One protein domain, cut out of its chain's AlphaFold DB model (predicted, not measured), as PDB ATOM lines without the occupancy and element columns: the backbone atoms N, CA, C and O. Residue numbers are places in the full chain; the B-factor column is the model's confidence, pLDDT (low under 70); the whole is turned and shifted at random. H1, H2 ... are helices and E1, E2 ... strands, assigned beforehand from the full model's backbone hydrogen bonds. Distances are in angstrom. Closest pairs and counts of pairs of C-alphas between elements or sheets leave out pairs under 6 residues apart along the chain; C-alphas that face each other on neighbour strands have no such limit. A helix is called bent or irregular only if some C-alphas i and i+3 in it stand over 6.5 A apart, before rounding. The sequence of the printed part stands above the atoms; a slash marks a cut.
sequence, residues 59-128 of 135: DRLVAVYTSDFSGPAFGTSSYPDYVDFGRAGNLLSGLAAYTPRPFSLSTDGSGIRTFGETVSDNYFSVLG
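Overview. This is residues 59 to 128 of the 135 residues of a protein of Gemmatimonadales bacterium (UniProt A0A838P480). A long, bent two-strand hairpin, E1 and E2, reaches out from a loose head of loops that holds the helix H1, with the short helix H2 at the hairpin's base; residues 106 to 111, at its tip, stick out. The head begins with a long stretch with no named element, residues 59 to 78. The printed part has 70 residues, with H1, E1, E2 and H2 in that order along the chain; the sheet is E1 - E2, antiparallel, and the class is mixed, helices and strands. The whole is loose, with a radius of gyration of the C-alphas of 15.6 A and spans of 48 by 33 by 24 A.

Arrangement. Go past residues 59 to 78 to H1, residues 79 to 88. A short link leads on to E1, residues 98 to 107, which bends by 64 degrees at residue 101. After a tight link comes E2, residues 110 to 119, which bends by 60 degrees at residue 115. E1 and E2 form a hairpin, antiparallel at 155 degrees between their directions; look for N 99 and O 118, 2.8 A apart, and N 107 and O 110, 3.1 A apart, both within hydrogen-bond range. A tight link then leads to H2, residues 123 to 127. The closest C-alphas of E1 and H2 are those of Tyr 98 and Tyr 123, 7.7 A apart. H1 is apart from E2 and from H2. In H1 and H2 every O i to N i+4 pair is within hydrogen-bond range.

Along the chain. Find C-alpha 79 at (254.439, 300.350, 424.431); from there H1 runs 14.3 A to C-alpha 88. E1 starts at C-alpha 98, (254.293, 290.369, 423.739), and is 24.9 A long. E2 runs back from residue 110 to 119 over 25.7 A. H2, 6.4 A long, ends at C-alpha 127, (254.965, 284.248, 413.677).

Size, cuts and confidence. The two C-alphas farthest apart, those of Asn 90 and Gly 109, are 48.2 A from each other. The printed part has no cut and no long link between named elements. The mean pLDDT of the printed part is 86.3; look at residue 89 for the one value under 70.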
ATOM      1  N   ASP A  59     264.492 281.435 411.541       86.19
ATOM      2  CA  ASP A  59     265.820 282.047 411.373       86.19
ATOM      3  C   ASP A  59     265.774 283.550 411.027       86.19
ATOM      4  O   ASP A  59     266.806 284.217 411.005       86.19
ATOM      5  N   ARG A  60     264.587 284.093 410.717       88.12
ATOM      6  CA  ARG A  60     264.371 285.514 410.396       88.12
ATOM      7  C   ARG A  60     263.676 286.289 411.509       88.12
ATOM      8  O   ARG A  60     263.438 287.486 411.352       88.12
ATOM      9  N   LEU A  61     263.347 285.633 412.619       89.38
ATOM     10  CA  LEU A  61     262.799 286.310 413.784       89.38
ATOM     11  C   LEU A  61     263.916 286.931 414.612       89.38
ATOM     12  O   LEU A  61     264.922 286.295 414.921       89.38
ATOM     13  N   VAL A  62     263.703 288.181 415.005       88.44
ATOM     14  CA  VAL A  62     264.607 288.926 415.876       88.44
ATOM     15  C   VAL A  62     263.821 289.491 417.048       88.44
ATOM     16  O   VAL A  62     262.702 289.977 416.883       88.44
ATOM     17  N   ALA A  63     264.409 289.423 418.238       88.44
ATOM     18  CA  ALA A  63     263.870 290.083 419.415       88.44
ATOM     19  C   ALA A  63     264.448 291.499 419.500       88.44
ATOM     20  O   ALA A  63     265.664 291.690 419.440       88.44
ATOM     21  N   VAL A  64     263.564 292.488 419.615       87.50
ATOM     22  CA  VAL A  64     263.941 293.892 419.784       87.50
ATOM     23  C   VAL A  64     263.918 294.209 421.271       87.50
ATOM     24  O   VAL A  64     262.913 293.982 421.942       87.50
ATOM     25  N   TYR A  65     265.031 294.734 421.769       86.56
ATOM     26  CA  TYR A  65     265.178 295.182 423.146       86.56
ATOM     27  C   TYR A  65     265.582 296.650 423.147       86.56
ATOM     28  O   TYR A  65     266.346 297.092 422.287       86.56
ATOM     29  N   THR A  66     265.101 297.394 424.135       83.88
ATOM     30  CA  THR A  66     265.580 298.746 424.423       83.88
ATOM     31  C   THR A  66     266.437 298.711 425.679       83.88
ATOM     32  O   THR A  66     266.202 297.930 426.599       83.88
ATOM     33  N   SER A  67     267.472 299.543 425.705       81.69
ATOM     34  CA  SER A  67     268.341 299.717 426.863       81.69
ATOM     35  C   SER A  67     268.668 301.196 426.988       81.69
ATOM     36  O   SER A  67     268.931 301.865 425.991       81.69
ATOM     37  N   ASP A  68     268.651 301.702 428.213       76.25
ATOM     38  CA  ASP A  68     269.068 303.065 428.545       76.25
ATOM     39  C   ASP A  68     270.568 303.143 428.892       76.25
ATOM     40  O   ASP A  68     271.032 304.154 429.416       76.25
ATOM     41  N   PHE A  69     271.328 302.069 428.624       74.25
ATOM     42  CA  PHE A  69     272.743 301.885 428.982       74.25
ATOM     43  C   PHE A  69     273.050 301.960 430.490       74.25
ATOM     44  O   PHE A  69     274.208 301.823 430.884       74.25
ATOM     45  N   SER A  70     272.031 302.131 431.335       78.38
ATOM     46  CA  SER A  70     272.130 302.107 432.795       78.38
ATOM     47  C   SER A  70     271.650 300.775 433.387       78.38
ATOM     48  O   SER A  70     272.052 300.402 434.490       78.38
ATOM     49  N   GLY A  71     270.823 300.042 432.634       72.38
ATOM     50  CA  GLY A  71     270.299 298.726 432.982       72.38
ATOM     51  C   GLY A  71     270.868 297.563 432.154       72.38
ATOM     52  O   GLY A  71     271.887 297.690 431.472       72.38
ATOM     53  N   PRO A  72     270.210 296.388 432.206       76.12
ATOM     54  CA  PRO A  72     270.572 295.230 431.396       76.12
ATOM     55  C   PRO A  72     270.619 295.559 429.896       76.12
ATOM     56  O   PRO A  72     269.807 296.335 429.387       76.12
ATOM     57  N   ALA A  73     271.535 294.911 429.170       72.38
ATOM     58  CA  ALA A  73     271.659 295.074 427.717       72.38
ATOM     59  C   ALA A  73     270.384 294.651 426.954       72.38
ATOM     60  O   ALA A  73     270.099 295.176 425.883       72.38
ATOM     61  N   PHE A  74     269.602 293.733 427.531       78.56
ATOM     62  CA  PHE A  74     268.327 293.248 427.001       78.56
ATOM     63  C   PHE A  74     267.176 293.701 427.907       78.56
ATOM     64  O   PHE A  74     266.633 292.919 428.688       78.56
ATOM     65  N   GLY A  75     266.862 294.997 427.861       76.81
ATOM     66  CA  GLY A  75     265.761 295.591 428.613       76.81
ATOM     67  C   GLY A  75     264.409 295.431 427.916       76.81
ATOM     68  O   GLY A  75     264.315 295.107 426.732       76.81
ATOM     69  N   THR A  76     263.331 295.643 428.667       75.06
ATOM     70  CA  THR A  76     261.966 295.594 428.130       75.06
ATOM     71  C   THR A  76     261.624 296.874 427.383       75.06
ATOM     72  O   THR A  76     261.795 297.961 427.932       75.06
ATOM     73  N   SER A  77     261.047 296.745 426.191       83.75
ATOM     74  CA  SER A  77     260.518 297.888 425.449       83.75
ATOM     75  C   SER A  77     259.147 298.308 425.950       83.75
ATOM     76  O   SER A  77     258.277 297.480 426.228       83.75
ATOM     77  N   SER A  78     258.967 299.617 426.086       86.25
ATOM     78  CA  SER A  78     257.686 300.194 426.455       86.25
ATOM     79  C   SER A  78     256.726 300.165 425.260       86.25
ATOM     80  O   SER A  78     257.133 300.041 424.104       86.25
ATOM     81  N   TYR A  79     255.421 300.278 425.518       87.00
ATOM     82  CA  TYR A  79     254.439 300.350 424.431       87.00
ATOM     83  C   TYR A  79     254.674 301.543 423.477       87.00
ATOM     84  O   TYR A  79     254.562 301.343 422.268       87.00
ATOM     85  N   PRO A  80     255.040 302.753 423.956       88.75
ATOM     86  CA  PRO A  80     255.478 303.834 423.072       88.75
ATOM     87  C   PRO A  80     256.636 303.441 422.148       88.75
ATOM     88  O   PRO A  80     256.532 303.680 420.949       88.75
ATOM     89  N   ASP A  81     257.661 302.748 422.660       88.56
ATOM     90  CA  ASP A  81     258.784 302.283 421.830       88.56
ATOM     91  C   ASP A  81     258.297 301.349 420.713       88.56
ATOM     92  O   ASP A  81     258.699 301.489 419.563       88.56
ATOM     93  N   TYR A  82     257.382 300.424 421.025       88.62
ATOM     94  CA  TYR A  82     256.767 299.543 420.024       88.62
ATOM     95  C   TYR A  82     256.053 300.330 418.913       88.62
ATOM     96  O   TYR A  82     256.211 300.016 417.730       88.62
ATOM     97  N   VAL A  83     255.290 301.367 419.276       88.62
ATOM     98  CA  VAL A  83     254.594 302.225 418.305       88.62
ATOM     99  C   VAL A  83     255.593 303.000 417.446       88.62
ATOM    100  O   VAL A  83     255.409 303.096 416.229       88.62
ATOM    101  N   ASP A  84     256.655 303.523 418.050       88.81
ATOM    102  CA  ASP A  84     257.679 304.288 417.343       88.81
ATOM    103  C   ASP A  84     258.500 303.398 416.400       88.81
ATOM    104  O   ASP A  84     258.701 303.764 415.240       88.81
ATOM    105  N   PHE A  85     258.871 302.185 416.818       87.88
ATOM    106  CA  PHE A  85     259.528 301.205 415.947       87.88
ATOM    107  C   PHE A  85     258.655 300.796 414.761       87.88
ATOM    108  O   PHE A  85     259.153 300.710 413.636       87.88
ATOM    109  N   GLY A  86     257.353 300.594 414.985       85.38
ATOM    110  CA  GLY A  86     256.406 300.277 413.917       85.38
ATOM    111  C   GLY A  86     256.251 301.400 412.887       85.38
ATOM    112  O   GLY A  86     255.994 301.128 411.718       85.38
ATOM    113  N   ARG A  87     256.434 302.664 413.295       84.75
ATOM    114  CA  ARG A  87     256.390 303.831 412.396       84.75
ATOM    115  C   ARG A  87     257.710 304.085 411.677       84.75
ATOM    116  O   ARG A  87     257.699 304.553 410.542       84.75
ATOM    117  N   ALA A  88     258.831 303.828 412.344       72.88
ATOM    118  CA  ALA A  88     260.164 304.157 411.849       72.88
ATOM    119  C   ALA A  88     260.757 303.092 410.907       72.88
ATOM    120  O   ALA A  88     261.699 303.386 410.169       72.88
ATOM    121  N   GLY A  89     260.260 301.851 410.941       64.31
ATOM    122  CA  GLY A  89     260.937 300.710 410.326       64.31
ATOM    123  C   GLY A  89     260.306 300.176 409.038       64.31
ATOM    124  O   GLY A  89     259.244 299.571 409.078       64.31
ATOM    125  N   ASN A  90     261.052 300.238 407.927       73.94
ATOM    126  CA  ASN A  90     260.845 299.380 406.741       73.94
ATOM    127  C   ASN A  90     261.764 298.136 406.744       73.94
ATOM    128  O   ASN A  90     261.849 297.417 405.751       73.94
ATOM    129  N   LEU A  91     262.515 297.914 407.830       84.19
ATOM    130  CA  LEU A  91     263.541 296.867 407.928       84.19
ATOM    131  C   LEU A  91     262.971 295.490 408.294       84.19
ATOM    132  O   LEU A  91     263.593 294.472 408.003       84.19
ATOM    133  N   LEU A  92     261.806 295.457 408.945       88.62
ATOM    134  CA  LEU A  92     261.142 294.235 409.390       88.62
ATOM    135  C   LEU A  92     259.881 294.014 408.556       88.62
ATOM    136  O   LEU A  92     259.136 294.953 408.288       88.62
ATOM    137  N   SER A  93     259.597 292.762 408.192       88.75
ATOM    138  CA  SER A  93     258.345 292.403 407.511       88.75
ATOM    139  C   SER A  93     257.110 292.525 408.411       88.75
ATOM    140  O   SER A  93     255.984 292.512 407.924       88.75
ATOM    141  N   GLY A  94     257.316 292.601 409.726       89.25
ATOM    142  CA  GLY A  94     256.283 292.808 410.728       89.25
ATOM    143  C   GLY A  94     256.904 292.921 412.117       89.25
ATOM    144  O   GLY A  94     257.971 292.366 412.371       89.25
ATOM    145  N   LEU A  95     256.234 293.652 413.003       91.94
ATOM    146  CA  LEU A  95     256.637 293.841 414.393       91.94
ATOM    147  C   LEU A  95     255.451 293.503 415.288       91.94
ATOM    148  O   LEU A  95     254.363 294.027 415.070       91.94
ATOM    149  N   ALA A  96     255.660 292.648 416.283       92.44
ATOM    150  CA  ALA A  96     254.644 292.282 417.260       92.44
ATOM    151  C   ALA A  96     255.164 292.503 418.680       92.44
ATOM    152  O   ALA A  96     256.353 292.328 418.947       92.44
ATOM    153  N   ALA A  97     254.261 292.868 419.586       92.50
ATOM    154  CA  ALA A  97     254.555 293.014 421.004       92.50
ATOM    155  C   ALA A  97     254.018 291.807 421.772       92.50
ATOM    156  O   ALA A  97     252.935 291.303 421.477       92.50
ATOM    157  N   TYR A  98     254.757 291.369 422.788       91.56
ATOM    158  CA  TYR A  98     254.293 290.369 423.739       91.56
ATOM    159  C   TYR A  98     254.800 290.692 425.142       91.56
ATOM    160  O   TYR A  98     255.831 291.341 425.325       91.56
ATOM    161  N   THR A  99     254.057 290.282 426.165       90.06
ATOM    162  CA  THR A  99     254.467 290.437 427.562       90.06
ATOM    163  C   THR A  99     253.972 289.249 428.383       90.06
ATOM    164  O   THR A  99     252.760 289.138 428.618       90.06
ATOM    165  N   PRO A 100     254.882 288.376 428.851       89.25
ATOM    166  CA  PRO A 100     254.540 287.280 429.745       89.25
ATOM    167  C   PRO A 100     254.042 287.813 431.083       89.25
ATOM    168  O   PRO A 100     254.704 288.629 431.726       89.25
ATOM    169  N   ARG A 101     252.869 287.353 431.520       90.50
ATOM    170  CA  ARG A 101     252.290 287.711 432.816       90.50
ATOM    171  C   ARG A 101     251.561 286.526 433.451       90.50
ATOM    172  O   ARG A 101     251.029 285.667 432.749       90.50
ATOM    173  N   PRO A 102     251.522 286.461 434.791       91.56
ATOM    174  CA  PRO A 102     250.663 285.511 435.476       91.56
ATOM    175  C   PRO A 102     249.192 285.907 435.297       91.56
ATOM    176  O   PRO A 102     248.833 287.074 435.452       91.56
ATOM    177  N   PHE A 103     248.343 284.920 435.047       90.94
ATOM    178  CA  PHE A 103     246.891 285.040 434.985       90.94
ATOM    179  C   PHE A 103     246.246 284.097 436.003       90.94
ATOM    180  O   PHE A 103     246.797 283.049 436.338       90.94
ATOM    181  N   SER A 104     245.059 284.459 436.477       90.75
ATOM    182  CA  SER A 104     244.204 283.567 437.262       90.75
ATOM    183  C   SER A 104     243.028 283.162 436.387       90.75
ATOM    184  O   SER A 104     242.227 284.011 436.003       90.75
ATOM    185  N   LEU A 105     242.947 281.878 436.048       89.50
ATOM    186  CA  LEU A 105     241.861 281.303 435.266       89.50
ATOM    187  C   LEU A 105     240.916 280.572 436.217       89.50
ATOM    188  O   LEU A 105     241.366 279.763 437.022       89.50
ATOM    189  N   SER A 106     239.620 280.854 436.130       90.25
ATOM    190  CA  SER A 106     238.600 280.127 436.885       90.25
ATOM    191  C   SER A 106     237.720 279.357 435.916       90.25
ATOM    192  O   SER A 106     237.133 279.950 435.011       90.25
ATOM    193  N   THR A 107     237.641 278.046 436.111       83.88
ATOM    194  CA  THR A 107     236.709 277.161 435.412       83.88
ATOM    195  C   THR A 107     235.934 276.384 436.462       83.88
ATOM    196  O   THR A 107     236.530 275.774 437.355       83.88
ATOM    197  N   ASP A 108     234.606 276.462 436.387       83.50
ATOM    198  CA  ASP A 108     233.669 275.720 437.237       83.50
ATOM    199  C   ASP A 108     233.932 275.857 438.749       83.50
ATOM    200  O   ASP A 108     233.809 274.912 439.523       83.50
ATOM    201  N   GLY A 109     234.316 277.061 439.187       82.75
ATOM    202  CA  GLY A 109     234.530 277.387 440.602       82.75
ATOM    203  C   GLY A 109     235.909 277.017 441.159       82.75
ATOM    204  O   GLY A 109     236.202 277.359 442.303       82.75
ATOM    205  N   SER A 110     236.780 276.390 440.359       82.56
ATOM    206  CA  SER A 110     238.185 276.158 440.708       82.56
ATOM    207  C   SER A 110     239.097 277.161 439.993       82.56
ATOM    208  O   SER A 110     239.098 277.270 438.766       82.56
ATOM    209  N   GLY A 111     239.850 277.937 440.776       86.50
ATOM    210  CA  GLY A 111     240.809 278.913 440.266       86.50
ATOM    211  C   GLY A 111     242.204 278.309 440.155       86.50
ATOM    212  O   GLY A 111     242.780 277.907 441.165       86.50
ATOM    213  N   ILE A 112     242.773 278.297 438.952       90.06
ATOM    214  CA  ILE A 112     244.170 277.940 438.711       90.06
ATOM    215  C   ILE A 112     244.961 279.182 438.304       90.06
ATOM    216  O   ILE A 112     244.529 279.992 437.482       90.06
ATOM    217  N   ARG A 113     246.154 279.343 438.877       88.75
ATOM    218  CA  ARG A 113     247.102 280.352 438.408       88.75
ATOM    219  C   ARG A 113     247.893 279.762 437.250       88.75
ATOM    220  O   ARG A 113     248.501 278.706 437.396       88.75
ATOM    221  N   THR A 114     247.890 280.452 436.122       90.94
ATOM    222  CA  THR A 114     248.608 280.055 434.913       90.94
ATOM    223  C   THR A 114     249.519 281.180 434.441       90.94
ATOM    224  O   THR A 114     249.368 282.333 434.848       90.94
ATOM    225  N   PHE A 115     250.488 280.855 433.598       90.88
ATOM    226  CA  PHE A 115     251.271 281.845 432.872       90.88
ATOM    227  C   PHE A 115     250.711 281.974 431.461       90.88
ATOM    228  O   PHE A 115     250.419 280.976 430.807       90.88
ATOM    229  N   GLY A 116     250.550 283.211 431.010       91.94
ATOM    230  CA  GLY A 116     250.135 283.529 429.652       91.94
ATOM    231  C   GLY A 116     250.857 284.772 429.162       91.94
ATOM    232  O   GLY A 116     251.630 285.390 429.896       91.94
ATOM    233  N   GLU A 117     250.578 285.169 427.931       91.62
ATOM    234  CA  GLU A 117     251.166 286.365 427.339       91.62
ATOM    235  C   GLU A 117     250.060 287.301 426.870       91.62
ATOM    236  O   GLU A 117     249.068 286.877 426.279       91.62
ATOM    237  N   THR A 118     250.214 288.593 427.153       91.25
ATOM    238  CA  THR A 118     249.454 289.622 426.439       91.25
ATOM    239  C   THR A 118     250.209 289.924 425.156       91.25
ATOM    240  O   THR A 118     251.379 290.291 425.236       91.25
ATOM    241  N   VAL A 119     249.564 289.766 424.004       92.25
ATOM    242  CA  VAL A 119     250.190 289.937 422.686       92.25
ATOM    243  C   VAL A 119     249.460 290.992 421.858       92.25
ATOM    244  O   VAL A 119     248.282 291.262 422.104       92.25
ATOM    245  N   SER A 120     250.147 291.599 420.890       92.00
ATOM    246  CA  SER A 120     249.510 292.441 419.873       92.00
ATOM    247  C   SER A 120     248.635 291.606 418.933       92.00
ATOM    248  O   SER A 120     248.820 290.399 418.772       92.00
ATOM    249  N   ASP A 121     247.675 292.258 418.287       90.44
ATOM    250  CA  ASP A 121     246.726 291.649 417.348       90.44
ATOM    251  C   ASP A 121     247.404 290.917 416.177       90.44
ATOM    252  O   ASP A 121     246.952 289.864 415.736       90.44
ATOM    253  N   ASN A 122     248.529 291.441 415.700       91.69
ATOM    254  CA  ASN A 122     249.292 290.878 414.595       91.69
ATOM    255  C   ASN A 122     250.300 289.784 415.001       91.69
ATOM    256  O   ASN A 122     250.969 289.239 414.121       91.69
ATOM    257  N   TYR A 123     250.415 289.432 416.286       91.94
ATOM    258  CA  TYR A 123     251.438 288.509 416.801       91.94
ATOM    259  C   TYR A 123     251.456 287.159 416.074       91.94
ATOM    260  O   TYR A 123     252.493 286.726 415.566       91.94
ATOM    261  N   PHE A 124     250.290 286.530 415.930       91.75
ATOM    262  CA  PHE A 124     250.160 285.250 415.228       91.75
ATOM    263  C   PHE A 124     250.515 285.358 413.739       91.75
ATOM    264  O   PHE A 124     251.145 284.458 413.187       91.75
ATOM    265  N   SER A 125     250.187 286.488 413.106       90.62
ATOM    266  CA  SER A 125     250.526 286.749 411.702       90.62
ATOM    267  C   SER A 125     252.032 286.929 411.500       90.62
ATOM    268  O   SER A 125     252.581 286.400 410.534       90.62
ATOM    269  N   VAL A 126     252.712 287.620 412.424       91.44
ATOM    270  CA  VAL A 126     254.175 287.794 412.404       91.44
ATOM    271  C   VAL A 126     254.885 286.450 412.574       91.44
ATOM    272  O   VAL A 126     255.802 286.153 411.814       91.44
ATOM    273  N   LEU A 127     254.419 285.600 413.495       91.31
ATOM    274  CA  LEU A 127     254.965 284.248 413.677       91.31
ATOM    275  C   LEU A 127     254.555 283.261 412.570       91.31
ATOM    276  O   LEU A 127     255.133 282.180 412.462       91.31
ATOM    277  N   GLY A 128     253.549 283.597 411.759       89.88
ATOM    278  CA  GLY A 128     252.972 282.697 410.759       89.88
ATOM    279  C   GLY A 128     252.227 281.499 411.359       89.88
ATOM    280  O   GLY A 128     252.090 280.473 410.695       89.88
TER     281      GLY A 128